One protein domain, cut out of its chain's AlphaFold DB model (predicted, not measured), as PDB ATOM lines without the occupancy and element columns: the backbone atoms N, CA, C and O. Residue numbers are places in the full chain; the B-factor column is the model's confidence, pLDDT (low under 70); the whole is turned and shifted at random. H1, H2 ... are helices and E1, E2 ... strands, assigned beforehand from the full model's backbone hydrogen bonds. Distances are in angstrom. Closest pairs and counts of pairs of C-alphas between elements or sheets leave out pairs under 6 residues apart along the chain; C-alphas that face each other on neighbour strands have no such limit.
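Overview. This is residues 11 to 76 of the 162 residues of an uncharacterized protein of Brachybacterium saurashtrense (UniProt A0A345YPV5). A two-stranded antiparallel sheet, E1 and E2, makes one end of an elongated model, and a helical hairpin, H1 and H2, makes the other. The turn of the hairpin sticks out with residues 41 to 48. The printed part has 66 residues, with E1, H1, H2 and E2 in that order, class mixed. It is loose, with a radius of gyration of the C-alphas of 14.3 A and spans of 42 by 24 by 17 A.

Along the chain. E1, residues 14 to 21, starts at C-alpha 14 (6.566, 1.659, 46.568), measures 19.1 A and bends by 64 degrees at residue 17. E2, residues 64 to 68, measures 13.2 A and ends at C-alpha 68 (9.592, 6.480, 45.147). H1, residues 27 to 42, measures 22.6 A; H2, residues 47 to 61, 20.7 A.

Arrangement. E1 and E2 are antiparallel at 151 degrees, with N 67 and O 18 within hydrogen-bond range at 2.8 A. The closest C-alphas of E1 and H2, Pro 21 and Glu 61, are 5.1 A apart. H1 and H2 touch, the closest C-alphas being Ile 33 and Arg 57 at 6.2 A, and run opposite ways at a shallow tilt of 21 degrees. H1 and E2 are apart. In H1 and H2 every O i to N i+4 pair is within hydrogen-bond range.

Size, cuts and confidence. The C-alphas farthest apart, Asp 12 and Asp 46, are 42.4 A apart. The printed part has no cut, and its three links are tight. Residues 41 to 45, 47 and 70 have pLDDT under 70.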
ATOM      1  N   VAL A  11       9.562  -1.122  48.898       71.44
ATOM      2  CA  VAL A  11       9.041  -1.181  50.274       71.44
ATOM      3  C   VAL A  11       7.535  -0.976  50.227       71.44
ATOM      4  O   VAL A  11       7.070   0.048  49.736       71.44
ATOM      5  N   ASP A  12       6.768  -1.955  50.712       70.31
ATOM      6  CA  ASP A  12       5.306  -1.881  50.862       70.31
ATOM      7  C   ASP A  12       4.536  -1.421  49.606       70.31
ATOM      8  O   ASP A  12       3.516  -0.730  49.688       70.31
ATOM      9  N   GLY A  13       5.013  -1.830  48.425       70.25
ATOM     10  CA  GLY A  13       4.413  -1.471  47.137       70.25
ATOM     11  C   GLY A  13       4.811  -0.089  46.612       70.25
ATOM     12  O   GLY A  13       4.127   0.427  45.737       70.25
ATOM     13  N   HIS A  14       5.881   0.505  47.147       70.50
ATOM     14  CA  HIS A  14       6.566   1.659  46.568       70.50
ATOM     15  C   HIS A  14       7.837   1.200  45.864       70.50
ATOM     16  O   HIS A  14       8.739   0.670  46.517       70.50
ATOM     17  N   GLU A  15       7.929   1.395  44.551       78.06
ATOM     18  CA  GLU A  15       9.180   1.205  43.809       78.06
ATOM     19  C   GLU A  15      10.113   2.412  44.013       78.06
ATOM     20  O   GLU A  15       9.696   3.565  43.869       78.06
ATOM     21  N   PHE A  16      11.372   2.157  44.386       75.19
ATOM     22  CA  PHE A  16      12.418   3.179  44.444       75.19
ATOM     23  C   PHE A  16      12.704   3.727  43.045       75.19
ATOM     24  O   PHE A  16      12.925   2.961  42.107       75.19
ATOM     25  N   THR A  17      12.771   5.049  42.921       72.06
ATOM     26  CA  THR A  17      12.948   5.718  41.626       72.06
ATOM     27  C   THR A  17      14.167   6.618  41.537       72.06
ATOM     28  O   THR A  17      14.540   7.028  40.442       72.06
ATOM     29  N   GLY A  18      14.809   6.938  42.658       71.31
ATOM     30  CA  GLY A  18      16.020   7.744  42.633       71.31
ATOM     31  C   GLY A  18      16.348   8.407  43.957       71.31
ATOM     32  O   GLY A  18      15.682   8.215  44.973       71.31
ATOM     33  N   TRP A  19      17.411   9.196  43.920       76.44
ATOM     34  CA  TRP A  19      17.867  10.018  45.029       76.44
ATOM     35  C   TRP A  19      17.627  11.484  44.686       76.44
ATOM     36  O   TRP A  19      17.940  11.912  43.577       76.44
ATOM     37  N   GLU A  20      17.080  12.246  45.627       77.00
ATOM     38  CA  GLU A  20      16.899  13.695  45.495       77.00
ATOM     39  C   GLU A  20      17.557  14.412  46.682       77.00
ATOM     40  O   GLU A  20      17.606  13.836  47.774       77.00
ATOM     41  N   PRO A  21      18.045  15.653  46.510       78.25
ATOM     42  CA  PRO A  21      18.517  16.490  47.614       78.25
ATOM     43  C   PRO A  21      17.503  16.514  48.757       78.25
ATOM     44  O   PRO A  21      16.304  16.565  48.517       78.25
ATOM     45  N   ALA A  22      17.944  16.441  50.009       76.75
ATOM     46  CA  ALA A  22      17.050  16.486  51.169       76.75
ATOM     47  C   ALA A  22      16.401  17.866  51.322       76.75
ATOM     48  O   ALA A  22      15.262  17.974  51.773       76.75
ATOM     49  N   ASN A  23      17.133  18.903  50.917       77.12
ATOM     50  CA  ASN A  23      16.699  20.287  50.961       77.12
ATOM     51  C   ASN A  23      16.221  20.734  49.579       77.12
ATOM     52  O   ASN A  23      16.639  20.193  48.556       77.12
ATOM     53  N   GLU A  24      15.331  21.719  49.557       77.06
ATOM     54  CA  GLU A  24      14.974  22.412  48.324       77.06
ATOM     55  C   GLU A  24      16.189  23.212  47.843       77.06
ATOM     56  O   GLU A  24      16.813  23.937  48.624       77.06
ATOM     57  N   LEU A  25      16.566  23.011  46.583       80.06
ATOM     58  CA  LEU A  25      17.650  23.754  45.956       80.06
ATOM     59  C   LEU A  25      17.111  25.102  45.478       80.06
ATOM     60  O   LEU A  25      15.984  25.178  44.993       80.06
ATOM     61  N   SER A  26      17.914  26.158  45.606       85.69
ATOM     62  CA  SER A  26      17.621  27.413  44.914       85.69
ATOM     63  C   SER A  26      17.784  27.232  43.403       85.69
ATOM     64  O   SER A  26      18.532  26.360  42.959       85.69
ATOM     65  N   ASP A  27      17.138  28.093  42.616       85.38
ATOM     66  CA  ASP A  27      17.301  28.109  41.156       85.38
ATOM     67  C   ASP A  27      18.785  28.242  40.766       85.38
ATOM     68  O   ASP A  27      19.272  27.506  39.917       85.38
ATOM     69  N   GLU A  28      19.538  29.087  41.478       86.31
ATOM     70  CA  GLU A  28      20.989  29.260  41.299       86.31
ATOM     71  C   GLU A  28      21.776  27.961  41.559       86.31
ATOM     72  O   GLU A  28      22.691  27.621  40.810       86.31
ATOM     73  N   ALA A  29      21.406  27.203  42.596       84.00
ATOM     74  CA  ALA A  29      22.036  25.922  42.910       84.00
ATOM     75  C   ALA A  29      21.691  24.848  41.867       84.00
ATOM     76  O   ALA A  29      22.535  24.018  41.523       84.00
ATOM     77  N   GLN A  30      20.462  24.870  41.344       80.62
ATOM     78  CA  GLN A  30      20.037  23.972  40.275       80.62
ATOM     79  C   GLN A  30      20.768  24.283  38.961       80.62
ATOM     80  O   GLN A  30      21.256  23.362  38.307       80.62
ATOM     81  N   GLU A  31      20.919  25.562  38.607       85.56
ATOM     82  CA  GLU A  31      21.701  25.997  37.442       85.56
ATOM     83  C   GLU A  31      23.174  25.576  37.550       85.56
ATOM     84  O   GLU A  31      23.776  25.142  36.564       85.56
ATOM     85  N   GLU A  32      23.761  25.652  38.749       85.50
ATOM     86  CA  GLU A  32      25.137  25.212  38.981       85.50
ATOM     87  C   GLU A  32      25.290  23.690  38.809       85.50
ATOM     88  O   GLU A  32      26.251  23.234  38.181       85.50
ATOM     89  N   ILE A  33      24.326  22.894  39.283       82.31
ATOM     90  CA  ILE A  33      24.298  21.441  39.043       82.31
ATOM     91  C   ILE A  33      24.174  21.140  37.548       82.31
ATOM     92  O   ILE A  33      24.942  20.330  37.022       82.31
ATOM     93  N   ASP A  34      23.258  21.806  36.845       81.19
ATOM     94  CA  ASP A  34      23.049  21.602  35.411       81.19
ATOM     95  C   ASP A  34      24.320  21.948  34.611       81.19
ATOM     96  O   ASP A  34      24.691  21.240  33.665       81.19
ATOM     97  N   LEU A  35      25.046  22.993  35.028       84.25
ATOM     98  CA  LEU A  35      26.344  23.349  34.465       84.25
ATOM     99  C   LEU A  35      27.381  22.247  34.713       84.25
ATOM    100  O   LEU A  35      28.038  21.830  33.755       84.25
ATOM    101  N   ILE A  36      27.509  21.751  35.948       81.50
ATOM    102  CA  ILE A  36      28.423  20.652  36.300       81.50
ATOM    103  C   ILE A  36      28.124  19.413  35.446       81.50
ATOM    104  O   ILE A  36      29.041  18.846  34.846       81.50
ATOM    105  N   GLU A  37      26.854  19.027  35.306       78.12
ATOM    106  CA  GLU A  37      26.463  17.892  34.466       78.12
ATOM    107  C   GLU A  37      26.781  18.124  32.986       78.12
ATOM    108  O   GLU A  37      27.210  17.205  32.283       78.12
ATOM    109  N   SER A  38      26.588  19.349  32.492       79.44
ATOM    110  CA  SER A  38      26.915  19.697  31.107       79.44
ATOM    111  C   SER A  38      28.420  19.631  30.836       79.44
ATOM    112  O   SER A  38      28.830  19.195  29.757       79.44
ATOM    113  N   LEU A  39      29.244  20.019  31.816       77.06
ATOM    114  CA  LEU A  39      30.697  19.933  31.740       77.06
ATOM    115  C   LEU A  39      31.141  18.473  31.764       77.06
ATOM    116  O   LEU A  39      31.921  18.078  30.898       77.06
ATOM    117  N   ALA A  40      30.585  17.660  32.665       73.06
ATOM    118  CA  ALA A  40      30.876  16.231  32.764       73.06
ATOM    119  C   ALA A  40      30.538  15.465  31.470       73.06
ATOM    120  O   ALA A  40      31.300  14.600  31.053       73.06
ATOM    121  N   LYS A  41      29.444  15.822  30.779       69.81
ATOM    122  CA  LYS A  41      28.999  15.157  29.535       69.81
ATOM    123  C   LYS A  41      29.832  15.495  28.293       69.81
ATOM    124  O   LYS A  41      29.758  14.772  27.304       69.81
ATOM    125  N   ARG A  42      30.566  16.615  28.277       60.94
ATOM    126  CA  ARG A  42      31.166  17.160  27.040       60.94
ATOM    127  C   ARG A  42      32.601  16.704  26.747       60.94
ATOM    128  O   ARG A  42      33.064  16.963  25.637       60.94
ATOM    129  N   ARG A  43      33.313  16.055  27.678       55.09
ATOM    130  CA  ARG A  43      34.707  15.599  27.478       55.09
ATOM    131  C   ARG A  43      35.042  14.361  28.307       55.09
ATOM    132  O   ARG A  43      34.519  14.196  29.401       55.09
ATOM    133  N   ALA A  44      35.984  13.558  27.805       57.34
ATOM    134  CA  ALA A  44      36.791  12.695  28.660       57.34
ATOM    135  C   ALA A  44      37.632  13.609  29.563       57.34
ATOM    136  O   ALA A  44      38.524  14.311  29.082       57.34
ATOM    137  N   HIS A  45      37.261  13.678  30.836       63.84
ATOM    138  CA  HIS A  45      38.022  14.385  31.861       63.84
ATOM    139  C   HIS A  45      39.037  13.428  32.473       63.84
ATOM    140  O   HIS A  45      38.777  12.227  32.555       63.84
ATOM    141  N   ASP A  46      40.176  13.959  32.909       70.25
ATOM    142  CA  ASP A  46      41.039  13.214  33.819       70.25
ATOM    143  C   ASP A  46      40.317  12.970  35.161       70.25
ATOM    144  O   ASP A  46      39.318  13.621  35.491       70.25
ATOM    145  N   ILE A  47      40.804  11.978  35.910       69.25
ATOM    146  CA  ILE A  47      40.196  11.526  37.172       69.25
ATOM    147  C   ILE A  47      40.072  12.698  38.159       69.25
ATOM    148  O   ILE A  47      39.019  12.891  38.761       69.25
ATOM    149  N   GLU A  48      41.098  13.546  38.244       72.44
ATOM    150  CA  GLU A  48      41.156  14.673  39.178       72.44
ATOM    151  C   GLU A  48      40.097  15.749  38.876       72.44
ATOM    152  O   GLU A  48      39.417  16.246  39.781       72.44
ATOM    153  N   THR A  49      39.883  16.081  37.598       74.44
ATOM    154  CA  THR A  49      38.823  17.016  37.198       74.44
ATOM    155  C   THR A  49      37.443  16.438  37.495       74.44
ATOM    156  O   THR A  49      36.547  17.169  37.929       74.44
ATOM    157  N   ARG A  50      37.258  15.129  37.300       72.81
ATOM    158  CA  ARG A  50      35.999  14.449  37.617       72.81
ATOM    159  C   ARG A  50      35.685  14.468  39.102       72.81
ATOM    160  O   ARG A  50      34.594  14.895  39.471       72.81
ATOM    161  N   ASP A  51      36.647  14.088  39.932       74.44
ATOM    162  CA  ASP A  51      36.486  14.069  41.385       74.44
ATOM    163  C   ASP A  51      36.167  15.471  41.921       74.44
ATOM    164  O   ASP A  51      35.281  15.641  42.760       74.44
ATOM    165  N   SER A  52      36.806  16.501  41.360       81.00
ATOM    166  CA  SER A  52      36.533  17.902  41.695       81.00
ATOM    167  C   SER A  52      35.103  18.337  41.346       81.00
ATOM    168  O   SER A  52      34.449  19.033  42.132       81.00
ATOM    169  N   LEU A  53      34.588  17.933  40.179       81.31
ATOM    170  CA  LEU A  53      33.209  18.212  39.766       81.31
ATOM    171  C   LEU A  53      32.195  17.465  40.641       81.31
ATOM    172  O   LEU A  53      31.214  18.067  41.085       81.31
ATOM    173  N   ASP A  54      32.462  16.199  40.953       79.06
ATOM    174  CA  ASP A  54      31.623  15.387  41.835       79.06
ATOM    175  C   ASP A  54      31.602  15.934  43.267       79.06
ATOM    176  O   ASP A  54      30.549  15.979  43.906       79.06
ATOM    177  N   GLU A  55      32.733  16.413  43.784       82.44
ATOM    178  CA  GLU A  55      32.798  17.024  45.110       82.44
ATOM    179  C   GLU A  55      32.073  18.376  45.168       82.44
ATOM    180  O   GLU A  55      31.431  18.704  46.172       82.44
ATOM    181  N   LYS A  56      32.127  19.174  44.095       82.44
ATOM    182  CA  LYS A  56      31.302  20.388  43.980       82.44
ATOM    183  C   LYS A  56      29.818  20.042  43.974       82.44
ATOM    184  O   LYS A  56      29.076  20.585  44.788       82.44
ATOM    185  N   ARG A  57      29.407  19.082  43.144       82.06
ATOM    186  CA  ARG A  57      28.022  18.606  43.078       82.06
ATOM    187  C   ARG A  57      27.526  18.131  44.443       82.06
ATOM    188  O   ARG A  57      26.488  18.595  44.905       82.06
ATOM    189  N   ARG A  58      28.291  17.279  45.136       79.44
ATOM    190  CA  ARG A  58      27.933  16.765  46.473       79.44
ATOM    191  C   ARG A  58      27.773  17.873  47.512       79.44
ATOM    192  O   ARG A  58      26.922  17.755  48.388       79.44
ATOM    193  N   ARG A  59      28.570  18.944  47.436       84.00
ATOM    194  CA  ARG A  59      28.421  20.102  48.333       84.00
ATOM    195  C   ARG A  59      27.119  20.863  48.097       84.00
ATOM    196  O   ARG A  59      26.538  21.329  49.071       84.00
ATOM    197  N   ILE A  60      26.672  20.960  46.847       82.25
ATOM    198  CA  ILE A  60      25.423  21.641  46.480       82.25
ATOM    199  C   ILE A  60      24.211  20.764  46.828       82.25
ATOM    200  O   ILE A  60      23.299  21.212  47.517       82.25
ATOM    201  N   GLU A  61      24.218  19.496  46.404       79.12
ATOM    202  CA  GLU A  61      23.125  18.543  46.653       79.12
ATOM    203  C   GLU A  61      22.971  18.197  48.144       79.12
ATOM    204  O   GLU A  61      21.873  17.885  48.617       79.12
ATOM    205  N   GLY A  62      24.070  18.252  48.899       82.06
ATOM    206  CA  GLY A  62      24.096  17.936  50.317       82.06
ATOM    207  C   GLY A  62      23.711  16.481  50.595       82.06
ATOM    208  O   GLY A  62      24.193  15.542  49.962       82.06
ATOM    209  N   SER A  63      22.862  16.274  51.603       79.94
ATOM    210  CA  SER A  63      22.340  14.938  51.911       79.94
ATOM    211  C   SER A  63      21.270  14.555  50.900       79.94
ATOM    212  O   SER A  63      20.326  15.310  50.711       79.94
ATOM    213  N   LEU A  64      21.372  13.370  50.304       78.69
ATOM    214  CA  LEU A  64      20.341  12.839  49.418       78.69
ATOM    215  C   LEU A  64      19.368  11.942  50.193       78.69
ATOM    216  O   LEU A  64      19.772  11.176  51.070       78.69
ATOM    217  N   VAL A  65      18.087  11.997  49.839       79.12
ATOM    218  CA  VAL A  65      17.036  11.113  50.355       79.12
ATOM    219  C   VAL A  65      16.442  10.272  49.229       79.12
ATOM    220  O   VAL A  65      16.371  10.741  48.091       79.12
ATOM    221  N   PRO A  66      16.006   9.032  49.513       76.19
ATOM    222  CA  PRO A  66      15.414   8.205  48.484       76.19
ATOM    223  C   PRO A  66      14.014   8.715  48.149       76.19
ATOM    224  O   PRO A  66      13.295   9.244  49.009       76.19
ATOM    225  N   THR A  67      13.629   8.526  46.894       78.12
ATOM    226  CA  THR A  67      12.302   8.843  46.381       78.12
ATOM    227  C   THR A  67      11.671   7.627  45.732       78.12
ATOM    228  O   THR A  67      12.369   6.749  45.215       78.12
ATOM    229  N   CYS A  68      10.345   7.552  45.788       77.94
ATOM    230  CA  CYS A  68       9.592   6.480  45.147       77.94
ATOM    231  C   CYS A  68       8.723   6.972  43.989       77.94
ATOM    232  O   CYS A  68       8.424   8.163  43.868       77.94
ATOM    233  N   GLU A  69       8.220   6.027  43.194       70.31
ATOM    234  CA  GLU A  69       7.303   6.260  42.065       70.31
ATOM    235  C   GLU A  69       6.035   7.034  42.448       70.31
ATOM    236  O   GLU A  69       5.413   7.712  41.632       70.31
ATOM    237  N   CYS A  70       5.660   6.968  43.725       68.94
ATOM    238  CA  CYS A  70       4.520   7.678  44.273       68.94
ATOM    239  C   CYS A  70       4.845   9.125  44.691       68.94
ATOM    240  O   CYS A  70       3.930   9.824  45.131       68.94
ATOM    241  N   GLY A  71       6.093   9.583  44.577       71.12
ATOM    242  CA  GLY A  71       6.536  10.934  44.938       71.12
ATOM    243  C   GLY A  71       6.817  11.142  46.431       71.12
ATOM    244  O   GLY A  71       6.953  12.281  46.871       71.12
ATOM    245  N   TRP A  72       6.883  10.073  47.234       78.50
ATOM    246  CA  TRP A  72       7.340  10.193  48.623       78.50
ATOM    247  C   TRP A  72       8.853  10.397  48.665       78.50
ATOM    248  O   TRP A  72       9.581   9.757  47.912       78.50
ATOM    249  N   ARG A  73       9.303  11.280  49.562       77.69
ATOM    250  CA  ARG A  73      10.713  11.603  49.816       77.69
ATOM    251  C   ARG A  73      11.056  11.261  51.264       77.69
ATOM    252  O   ARG A  73      10.198  11.364  52.141       77.69
ATOM    253  N   GLY A  74      12.305  10.888  51.522       76.75
ATOM    254  CA  GLY A  74      12.786  10.574  52.872       76.75
ATOM    255  C   GLY A  74      12.890   9.074  53.131       76.75
ATOM    256  O   GLY A  74      12.790   8.274  52.209       76.75
ATOM    257  N   LEU A  75      13.117   8.687  54.389       81.56
ATOM    258  CA  LEU A  75      13.350   7.287  54.762       81.56
ATOM    259  C   LEU A  75      12.197   6.372  54.301       81.56
ATOM    260  O   LEU A  75      11.041   6.704  54.574       81.56
ATOM    261  N   PRO A  76      12.481   5.196  53.706       75.25
ATOM    262  CA  PRO A  76      11.437   4.289  53.220       75.25
ATOM    263  C   PRO A  76      10.428   3.854  54.289       75.25
ATOM    264  O   PRO A  76       9.254   3.665  53.999       75.25
TER     265      PRO A  76